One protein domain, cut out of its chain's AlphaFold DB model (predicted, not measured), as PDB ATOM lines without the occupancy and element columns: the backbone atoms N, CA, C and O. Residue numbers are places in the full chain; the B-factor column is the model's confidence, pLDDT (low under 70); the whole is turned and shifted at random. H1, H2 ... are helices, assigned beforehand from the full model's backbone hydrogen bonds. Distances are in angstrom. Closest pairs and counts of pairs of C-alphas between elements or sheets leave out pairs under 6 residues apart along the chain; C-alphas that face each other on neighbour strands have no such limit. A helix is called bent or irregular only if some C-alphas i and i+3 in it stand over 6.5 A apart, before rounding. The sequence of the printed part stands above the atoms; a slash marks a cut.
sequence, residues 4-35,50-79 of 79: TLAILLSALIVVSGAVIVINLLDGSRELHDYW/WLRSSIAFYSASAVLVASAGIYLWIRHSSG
ATOM      1  N   THR A   4     215.576 238.306 171.210       91.44
ATOM      2  CA  THR A   4     215.668 237.535 169.962       91.44
ATOM      3  C   THR A   4     214.519 236.536 169.807       91.44
ATOM      4  O   THR A   4     213.943 236.417 168.728       91.44
ATOM      5  N   LEU A   5     214.141 235.848 170.890       90.50
ATOM      6  CA  LEU A   5     213.043 234.875 170.879       90.50
ATOM      7  C   LEU A   5     211.689 235.564 170.678       90.50
ATOM      8  O   LEU A   5     210.840 235.059 169.948       90.50
ATOM      9  N   ALA A   6     211.506 236.735 171.289       88.19
ATOM     10  CA  ALA A   6     210.299 237.536 171.128       88.19
ATOM     11  C   ALA A   6     210.103 237.981 169.668       88.19
ATOM     12  O   ALA A   6     209.005 237.860 169.123       88.19
ATOM     13  N   ILE A   7     211.181 238.452 169.030       93.94
ATOM     14  CA  ILE A   7     211.178 238.867 167.620       93.94
ATOM     15  C   ILE A   7     210.867 237.671 166.717       93.94
ATOM     16  O   ILE A   7     210.021 237.783 165.833       93.94
ATOM     17  N   LEU A   8     211.494 236.520 166.970       94.12
ATOM     18  CA  LEU A   8     211.278 235.307 166.184       94.12
ATOM     19  C   LEU A   8     209.820 234.828 166.252       94.12
ATOM     20  O   LEU A   8     209.209 234.597 165.213       94.12
ATOM     21  N   LEU A   9     209.248 234.718 167.456       93.12
ATOM     22  CA  LEU A   9     207.851 234.304 167.634       93.12
ATOM     23  C   LEU A   9     206.881 235.284 166.965       93.12
ATOM     24  O   LEU A   9     205.927 234.860 166.319       93.12
ATOM     25  N   SER A  10     207.154 236.587 167.068       91.50
ATOM     26  CA  SER A  10     206.343 237.617 166.413       91.50
ATOM     27  C   SER A  10     206.397 237.486 164.889       91.50
ATOM     28  O   SER A  10     205.358 237.511 164.234       91.50
ATOM     29  N   ALA A  11     207.589 237.285 164.320       94.81
ATOM     30  CA  ALA A  11     207.760 237.082 162.885       94.81
ATOM     31  C   ALA A  11     207.038 235.817 162.396       94.81
ATOM     32  O   ALA A  11     206.340 235.873 161.387       94.81
ATOM     33  N   LEU A  12     207.145 234.704 163.130       94.25
ATOM     34  CA  LEU A  12     206.449 233.457 162.798       94.25
ATOM     35  C   LEU A  12     204.929 233.638 162.784       94.25
ATOM     36  O   LEU A  12     204.276 233.217 161.837       94.25
ATOM     37  N   ILE A  13     204.372 234.317 163.790       93.88
ATOM     38  CA  ILE A  13     202.933 234.597 163.862       93.88
ATOM     39  C   ILE A  13     202.482 235.451 162.671       93.88
ATOM     40  O   ILE A  13     201.495 235.114 162.018       93.88
ATOM     41  N   VAL A  14     203.208 236.531 162.361       96.25
ATOM     42  CA  VAL A  14     202.859 237.443 161.261       96.25
ATOM     43  C   VAL A  14     202.949 236.739 159.906       96.25
ATOM     44  O   VAL A  14     202.018 236.837 159.107       96.25
ATOM     45  N   VAL A  15     204.033 236.001 159.649       95.19
ATOM     46  CA  VAL A  15     204.236 235.293 158.376       95.19
ATOM     47  C   VAL A  15     203.207 234.178 158.203       95.19
ATOM     48  O   VAL A  15     202.567 234.111 157.156       95.19
ATOM     49  N   SER A  16     202.979 233.347 159.225       94.56
ATOM     50  CA  SER A  16     201.941 232.315 159.168       94.56
ATOM     51  C   SER A  16     200.553 232.912 158.949       94.56
ATOM     52  O   SER A  16     199.798 232.408 158.122       94.56
ATOM     53  N   GLY A  17     200.227 234.010 159.638       94.00
ATOM     54  CA  GLY A  17     198.969 234.726 159.441       94.00
ATOM     55  C   GLY A  17     198.798 235.216 158.002       94.00
ATOM     56  O   GLY A  17     197.744 235.002 157.406       94.00
ATOM     57  N   ALA A  18     199.843 235.799 157.408       93.75
ATOM     58  CA  ALA A  18     199.812 236.246 156.018       93.75
ATOM     59  C   ALA A  18     199.567 235.087 155.037       93.75
ATOM     60  O   ALA A  18     198.726 235.209 154.149       93.75
ATOM     61  N   VAL A  19     200.242 233.945 155.218       92.06
ATOM     62  CA  VAL A  19     200.043 232.754 154.369       92.06
ATOM     63  C   VAL A  19     198.617 232.222 154.490       92.06
ATOM     64  O   VAL A  19     197.982 231.931 153.478       92.06
ATOM     65  N   ILE A  20     198.074 232.142 155.705       91.81
ATOM     66  CA  ILE A  20     196.691 231.709 155.944       91.81
ATOM     67  C   ILE A  20     195.704 232.643 155.237       91.81
ATOM     68  O   ILE A  20     194.830 232.166 154.520       91.81
ATOM     69  N   VAL A  21     195.867 233.961 155.382       90.81
ATOM     70  CA  VAL A  21     195.007 234.952 154.716       90.81
ATOM     71  C   VAL A  21     195.077 234.812 153.195       90.81
ATOM     72  O   VAL A  21     194.035 234.815 152.549       90.81
ATOM     73  N   ILE A  22     196.272 234.630 152.622       88.94
ATOM     74  CA  ILE A  22     196.439 234.400 151.178       88.94
ATOM     75  C   ILE A  22     195.641 233.171 150.724       88.94
ATOM     76  O   ILE A  22     194.920 233.264 149.736       88.94
ATOM     77  N   ASN A  23     195.718 232.050 151.449       87.81
ATOM     78  CA  ASN A  23     194.960 230.835 151.119       87.81
ATOM     79  C   ASN A  23     193.443 231.027 151.251       87.81
ATOM     80  O   ASN A  23     192.689 230.555 150.407       87.81
ATOM     81  N   LEU A  24     192.985 231.727 152.292       85.31
ATOM     82  CA  LEU A  24     191.557 231.987 152.507       85.31
ATOM     83  C   LEU A  24     190.968 232.884 151.416       85.31
ATOM     84  O   LEU A  24     189.847 232.657 150.970       85.31
ATOM     85  N   LEU A  25     191.728 233.889 150.975       82.44
ATOM     86  CA  LEU A  25     191.338 234.736 149.853       82.44
ATOM     87  C   LEU A  25     191.373 233.960 148.532       82.44
ATOM     88  O   LEU A  25     190.535 234.210 147.671       82.44
ATOM     89  N   ASP A  26     192.290 233.007 148.369       70.88
ATOM     90  CA  ASP A  26     192.384 232.203 147.148       70.88
ATOM     91  C   ASP A  26     191.241 231.198 146.984       70.88
ATOM     92  O   ASP A  26     190.804 230.978 145.862       70.88
ATOM     93  N   GLY A  27     190.674 230.671 148.075       58.94
ATOM     94  CA  GLY A  27     189.466 229.834 148.020       58.94
ATOM     95  C   GLY A  27     188.261 230.516 147.347       58.94
ATOM     96  O   GLY A  27     187.332 229.845 146.909       58.94
ATOM     97  N   SER A  28     188.282 231.848 147.190       56.44
ATOM     98  CA  SER A  28     187.295 232.579 146.384       56.44
ATOM     99  C   SER A  28     187.485 232.439 144.865       56.44
ATOM    100  O   SER A  28     186.572 232.775 144.112       56.44
ATOM    101  N   ARG A  29     188.627 231.926 144.384       57.31
ATOM    102  CA  ARG A  29     188.864 231.686 142.950       57.31
ATOM    103  C   ARG A  29     188.063 230.515 142.409       57.31
ATOM    104  O   ARG A  29     187.609 230.622 141.280       57.31
ATOM    105  N   GLU A  30     187.778 229.485 143.209       52.81
ATOM    106  CA  GLU A  30     186.873 228.402 142.782       52.81
ATOM    107  C   GLU A  30     185.467 228.937 142.438       52.81
ATOM    108  O   GLU A  30     184.810 228.449 141.522       52.81
ATOM    109  N   LEU A  31     185.018 230.003 143.116       51.41
ATOM    110  CA  LEU A  31     183.778 230.721 142.781       51.41
ATOM    111  C   LEU A  31     183.911 231.589 141.521       51.41
ATOM    112  O   LEU A  31     182.912 231.845 140.848       51.41
ATOM    113  N   HIS A  32     185.120 232.060 141.208       53.06
ATOM    114  CA  HIS A  32     185.388 232.881 140.029       53.06
ATOM    115  C   HIS A  32     185.475 232.035 138.751       53.06
ATOM    116  O   HIS A  32     184.930 232.444 137.728       53.06
ATOM    117  N   ASP A  33     186.036 230.824 138.835       56.34
ATOM    118  CA  ASP A  33     186.048 229.847 137.737       56.34
ATOM    119  C   ASP A  33     184.628 229.439 137.308       56.34
ATOM    120  O   ASP A  33     184.382 229.220 136.126       56.34
ATOM    121  N   TYR A  34     183.656 229.441 138.230       56.84
ATOM    122  CA  TYR A  34     182.245 229.173 137.909       56.84
ATOM    123  C   TYR A  34     181.615 230.231 136.981       56.84
ATOM    124  O   TYR A  34     180.665 229.942 136.257       56.84
ATOM    125  N   TRP A  35     182.133 231.462 137.008       64.12
ATOM    126  CA  TRP A  35     181.690 232.570 136.154       64.12
ATOM    127  C   TRP A  35     182.547 232.744 134.895       64.12
ATOM    128  O   TRP A  35     182.162 233.496 134.000       64.12
ATOM    129  N   TRP A  50     202.494 228.236 145.120       81.81
ATOM    130  CA  TRP A  50     202.701 227.248 146.186       81.81
ATOM    131  C   TRP A  50     202.196 227.748 147.546       81.81
ATOM    132  O   TRP A  50     201.766 226.932 148.363       81.81
ATOM    133  N   LEU A  51     202.209 229.068 147.791       82.50
ATOM    134  CA  LEU A  51     201.677 229.646 149.027       82.50
ATOM    135  C   LEU A  51     200.171 229.458 149.132       82.50
ATOM    136  O   LEU A  51     199.667 229.515 150.241       82.50
ATOM    137  N   ARG A  52     199.481 229.229 148.013       80.44
ATOM    138  CA  ARG A  52     198.037 228.985 147.928       80.44
ATOM    139  C   ARG A  52     197.686 227.492 147.997       80.44
ATOM    140  O   ARG A  52     196.542 227.100 147.801       80.44
ATOM    141  N   SER A  53     198.676 226.631 148.242       84.81
ATOM    142  CA  SER A  53     198.451 225.191 148.365       84.81
ATOM    143  C   SER A  53     197.906 224.816 149.742       84.81
ATOM    144  O   SER A  53     198.310 225.367 150.767       84.81
ATOM    145  N   SER A  54     197.088 223.760 149.793       82.62
ATOM    146  CA  SER A  54     196.617 223.183 151.058       82.62
ATOM    147  C   SER A  54     197.777 222.831 151.998       82.62
ATOM    148  O   SER A  54     197.670 222.993 153.209       82.62
ATOM    149  N   ILE A  55     198.920 222.406 151.451       86.19
ATOM    150  CA  ILE A  55     200.137 222.115 152.222       86.19
ATOM    151  C   ILE A  55     200.662 223.384 152.915       86.19
ATOM    152  O   ILE A  55     200.965 223.354 154.111       86.19
ATOM    153  N   ALA A  56     200.745 224.507 152.196       87.62
ATOM    154  CA  ALA A  56     201.142 225.795 152.765       87.62
ATOM    155  C   ALA A  56     200.147 226.271 153.834       87.62
ATOM    156  O   ALA A  56     200.563 226.708 154.905       87.62
ATOM    157  N   PHE A  57     198.843 226.102 153.601       88.81
ATOM    158  CA  PHE A  57     197.811 226.435 154.583       88.81
ATOM    159  C   PHE A  57     197.944 225.633 155.886       88.81
ATOM    160  O   PHE A  57     197.988 226.212 156.976       88.81
ATOM    161  N   TYR A  58     198.035 224.303 155.793       90.19
ATOM    162  CA  TYR A  58     198.118 223.439 156.974       90.19
ATOM    163  C   TYR A  58     199.432 223.636 157.732       90.19
ATOM    164  O   TYR A  58     199.426 223.701 158.962       90.19
ATOM    165  N   SER A  59     200.549 223.792 157.018       92.75
ATOM    166  CA  SER A  59     201.843 224.077 157.647       92.75
ATOM    167  C   SER A  59     201.850 225.436 158.351       92.75
ATOM    168  O   SER A  59     202.237 225.508 159.519       92.75
ATOM    169  N   ALA A  60     201.347 226.496 157.712       93.06
ATOM    170  CA  ALA A  60     201.230 227.818 158.324       93.06
ATOM    171  C   ALA A  60     200.331 227.797 159.569       93.06
ATOM    172  O   ALA A  60     200.694 228.381 160.593       93.06
ATOM    173  N   SER A  61     199.211 227.070 159.508       93.06
ATOM    174  CA  SER A  61     198.287 226.880 160.633       93.06
ATOM    175  C   SER A  61     198.957 226.172 161.811       93.06
ATOM    176  O   SER A  61     198.871 226.644 162.945       93.06
ATOM    177  N   ALA A  62     199.690 225.085 161.554       96.69
ATOM    178  CA  ALA A  62     200.428 224.365 162.590       96.69
ATOM    179  C   ALA A  62     201.499 225.251 163.249       96.69
ATOM    180  O   ALA A  62     201.595 225.298 164.477       96.69
ATOM    181  N   VAL A  63     202.263 226.003 162.448       96.88
ATOM    182  CA  VAL A  63     203.285 226.938 162.948       96.88
ATOM    183  C   VAL A  63     202.658 228.053 163.783       96.88
ATOM    184  O   VAL A  63     203.210 228.405 164.827       96.88
ATOM    185  N   LEU A  64     201.501 228.584 163.374       96.50
ATOM    186  CA  LEU A  64     200.790 229.625 164.116       96.50
ATOM    187  C   LEU A  64     200.353 229.121 165.496       96.50
ATOM    188  O   LEU A  64     200.634 229.771 166.503       96.50
ATOM    189  N   VAL A  65     199.719 227.945 165.547       96.88
ATOM    190  CA  VAL A  65     199.257 227.329 166.800       96.88
ATOM    191  C   VAL A  65     200.436 227.022 167.723       96.88
ATOM    192  O   VAL A  65     200.393 227.367 168.904       96.88
ATOM    193  N   ALA A  66     201.515 226.439 167.195       96.06
ATOM    194  CA  ALA A  66     202.711 226.135 167.977       96.06
ATOM    195  C   ALA A  66     203.373 227.407 168.532       96.06
ATOM    196  O   ALA A  66     203.686 227.475 169.719       96.06
ATOM    197  N   SER A  67     203.541 228.437 167.698       94.38
ATOM    198  CA  SER A  67     204.169 229.703 168.101       94.38
ATOM    199  C   SER A  67     203.341 230.433 169.158       94.38
ATOM    200  O   SER A  67     203.891 230.909 170.152       94.38
ATOM    201  N   ALA A  68     202.016 230.472 168.989       92.31
ATOM    202  CA  ALA A  68     201.105 231.040 169.977       92.31
ATOM    203  C   ALA A  68     201.134 230.250 171.295       92.31
ATOM    204  O   ALA A  68     201.226 230.849 172.366       92.31
ATOM    205  N   GLY A  69     201.124 228.916 171.227       94.50
ATOM    206  CA  GLY A  69     201.223 228.045 172.397       94.50
ATOM    207  C   GLY A  69     202.517 228.266 173.180       94.50
ATOM    208  O   GLY A  69     202.475 228.469 174.393       94.50
ATOM    209  N   ILE A  70     203.661 228.317 172.489       93.94
ATOM    210  CA  ILE A  70     204.966 228.608 173.098       93.94
ATOM    211  C   ILE A  70     204.965 229.999 173.738       93.94
ATOM    212  O   ILE A  70     205.402 230.149 174.878       93.94
ATOM    213  N   TYR A  71     204.451 231.014 173.041       90.06
ATOM    214  CA  TYR A  71     204.367 232.373 173.571       90.06
ATOM    215  C   TYR A  71     203.539 232.436 174.863       90.06
ATOM    216  O   TYR A  71     203.983 233.016 175.857       90.06
ATOM    217  N   LEU A  72     202.359 231.808 174.873       91.44
ATOM    218  CA  LEU A  72     201.485 231.759 176.046       91.44
ATOM    219  C   LEU A  72     202.118 230.976 177.198       91.44
ATOM    220  O   LEU A  72     202.058 231.426 178.340       91.44
ATOM    221  N   TRP A  73     202.769 229.848 176.910       92.62
ATOM    222  CA  TRP A  73     203.453 229.037 177.915       92.62
ATOM    223  C   TRP A  73     204.621 229.783 178.565       92.62
ATOM    224  O   TRP A  73     204.738 229.810 179.792       92.62
ATOM    225  N   ILE A  74     205.450 230.464 177.766       89.31
ATOM    226  CA  ILE A  74     206.524 231.319 178.282       89.31
ATOM    227  C   ILE A  74     205.925 232.431 179.138       89.31
ATOM    228  O   ILE A  74     206.390 232.669 180.248       89.31
ATOM    229  N   ARG A  75     204.876 233.105 178.657       86.38
ATOM    230  CA  ARG A  75     204.232 234.188 179.406       86.38
ATOM    231  C   ARG A  75     203.659 233.713 180.742       86.38
ATOM    232  O   ARG A  75     203.783 234.438 181.719       86.38
ATOM    233  N   HIS A  76     203.064 232.522 180.786       86.75
ATOM    234  CA  HIS A  76     202.519 231.938 182.011       86.75
ATOM    235  C   HIS A  76     203.610 231.519 183.006       86.75
ATOM    236  O   HIS A  76     203.481 231.792 184.188       86.75
ATOM    237  N   SER A  77     204.696 230.903 182.532       80.25
ATOM    238  CA  SER A  77     205.825 230.468 183.375       80.25
ATOM    239  C   SER A  77     206.742 231.605 183.843       80.25
ATOM    240  O   SER A  77     207.585 231.394 184.709       80.25
ATOM    241  N   SER A  78     206.605 232.797 183.255       72.06
ATOM    242  CA  SER A  78     207.366 233.996 183.632       72.06
ATOM    243  C   SER A  78     206.676 234.857 184.699       72.06
ATOM    244  O   SER A  78     207.240 235.889 185.066       72.06
ATOM    245  N   GLY A  79     205.452 234.507 185.109       53.72
ATOM    246  CA  GLY A  79     204.681 235.198 186.150       53.72
ATOM    247  C   GLY A  79     204.709 234.428 187.459       53.72
ATOM    248  O   GLY A  79     204.689 235.105 188.507       53.72
TER     249      GLY A  79
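Overview. This is residues 4 to 35 and 50 to 79 of the 79 residues of an uncharacterized protein of Paraburkholderia sp (UniProt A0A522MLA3). Two long helices, H3 and H1, pack side by side, crossing at a shallow angle and running opposite ways, and make the body of a long, thin model. At one end the short helix H2 sticks out with residues 28 to 35, beyond the end of H1, and at the other end residues 72 to 79, of which 72 to 77 belong to H3, stick out, so that these two arms make much of the length. The printed part has 62 residues with three named helices, in the order H1, H2, H3, and no named strand; the class is all helix. The whole is loose, with a radius of gyration of the C-alphas of 15.0 A, and spans 55 by 18 by 15 A.

Along the chain. H3, the longest helix, has 24 residues, 54 to 77, and measures 34.4 A from C-alpha 54 at (196.617, 223.183, 151.058) to C-alpha 77 at (205.825, 230.468, 183.375). H1 has 23 residues, 4 to 26, and measures 33.0 A, beginning with C-alpha 4 at (215.668, 237.535, 169.962). H2 has five residues, 29 to 33, and measures 6.2 A. No helix is bent or irregular.

Arrangement. H3 touches H1, with 25 pairs of C-alphas within 8 A. Their closest C-alphas are those of Ala 60 and Ser 16, 4.6 A apart, and their centres are 9.6 A apart. Their lines stand at a shallow tilt of 34 degrees, only just short of steep, and they run opposite ways. H2 touches no helix: it and H1 meet only through their link, and H2 and H3 are apart. In H1, H2 and H3 every O i to N i+4 pair is within hydrogen-bond range.

Size, cuts and confidence. The C-alphas farthest apart are those of Trp 35 and Gly 79, 55.1 A. Without the two stretches that stand free, residues 28 to 35 and 72 to 79, the body has 46 residues and spans 33 by 14 by 14 A, with a radius of gyration of 10.7 A. Residues 36 to 49 are cut out and not printed, and C-alphas 35 and 50 are 23.9 A apart across the cut. The link from H1 to H2, of two residues, is tight, and the link from H2 to H3 runs across the cut. The printed part begins at residue 4 and ends at Gly 79, the chain's last residue. The mean pLDDT of the printed part is 84.5; it is under 70 in residues 27 to 35 and in residue 79, and H2 has a mean of 54.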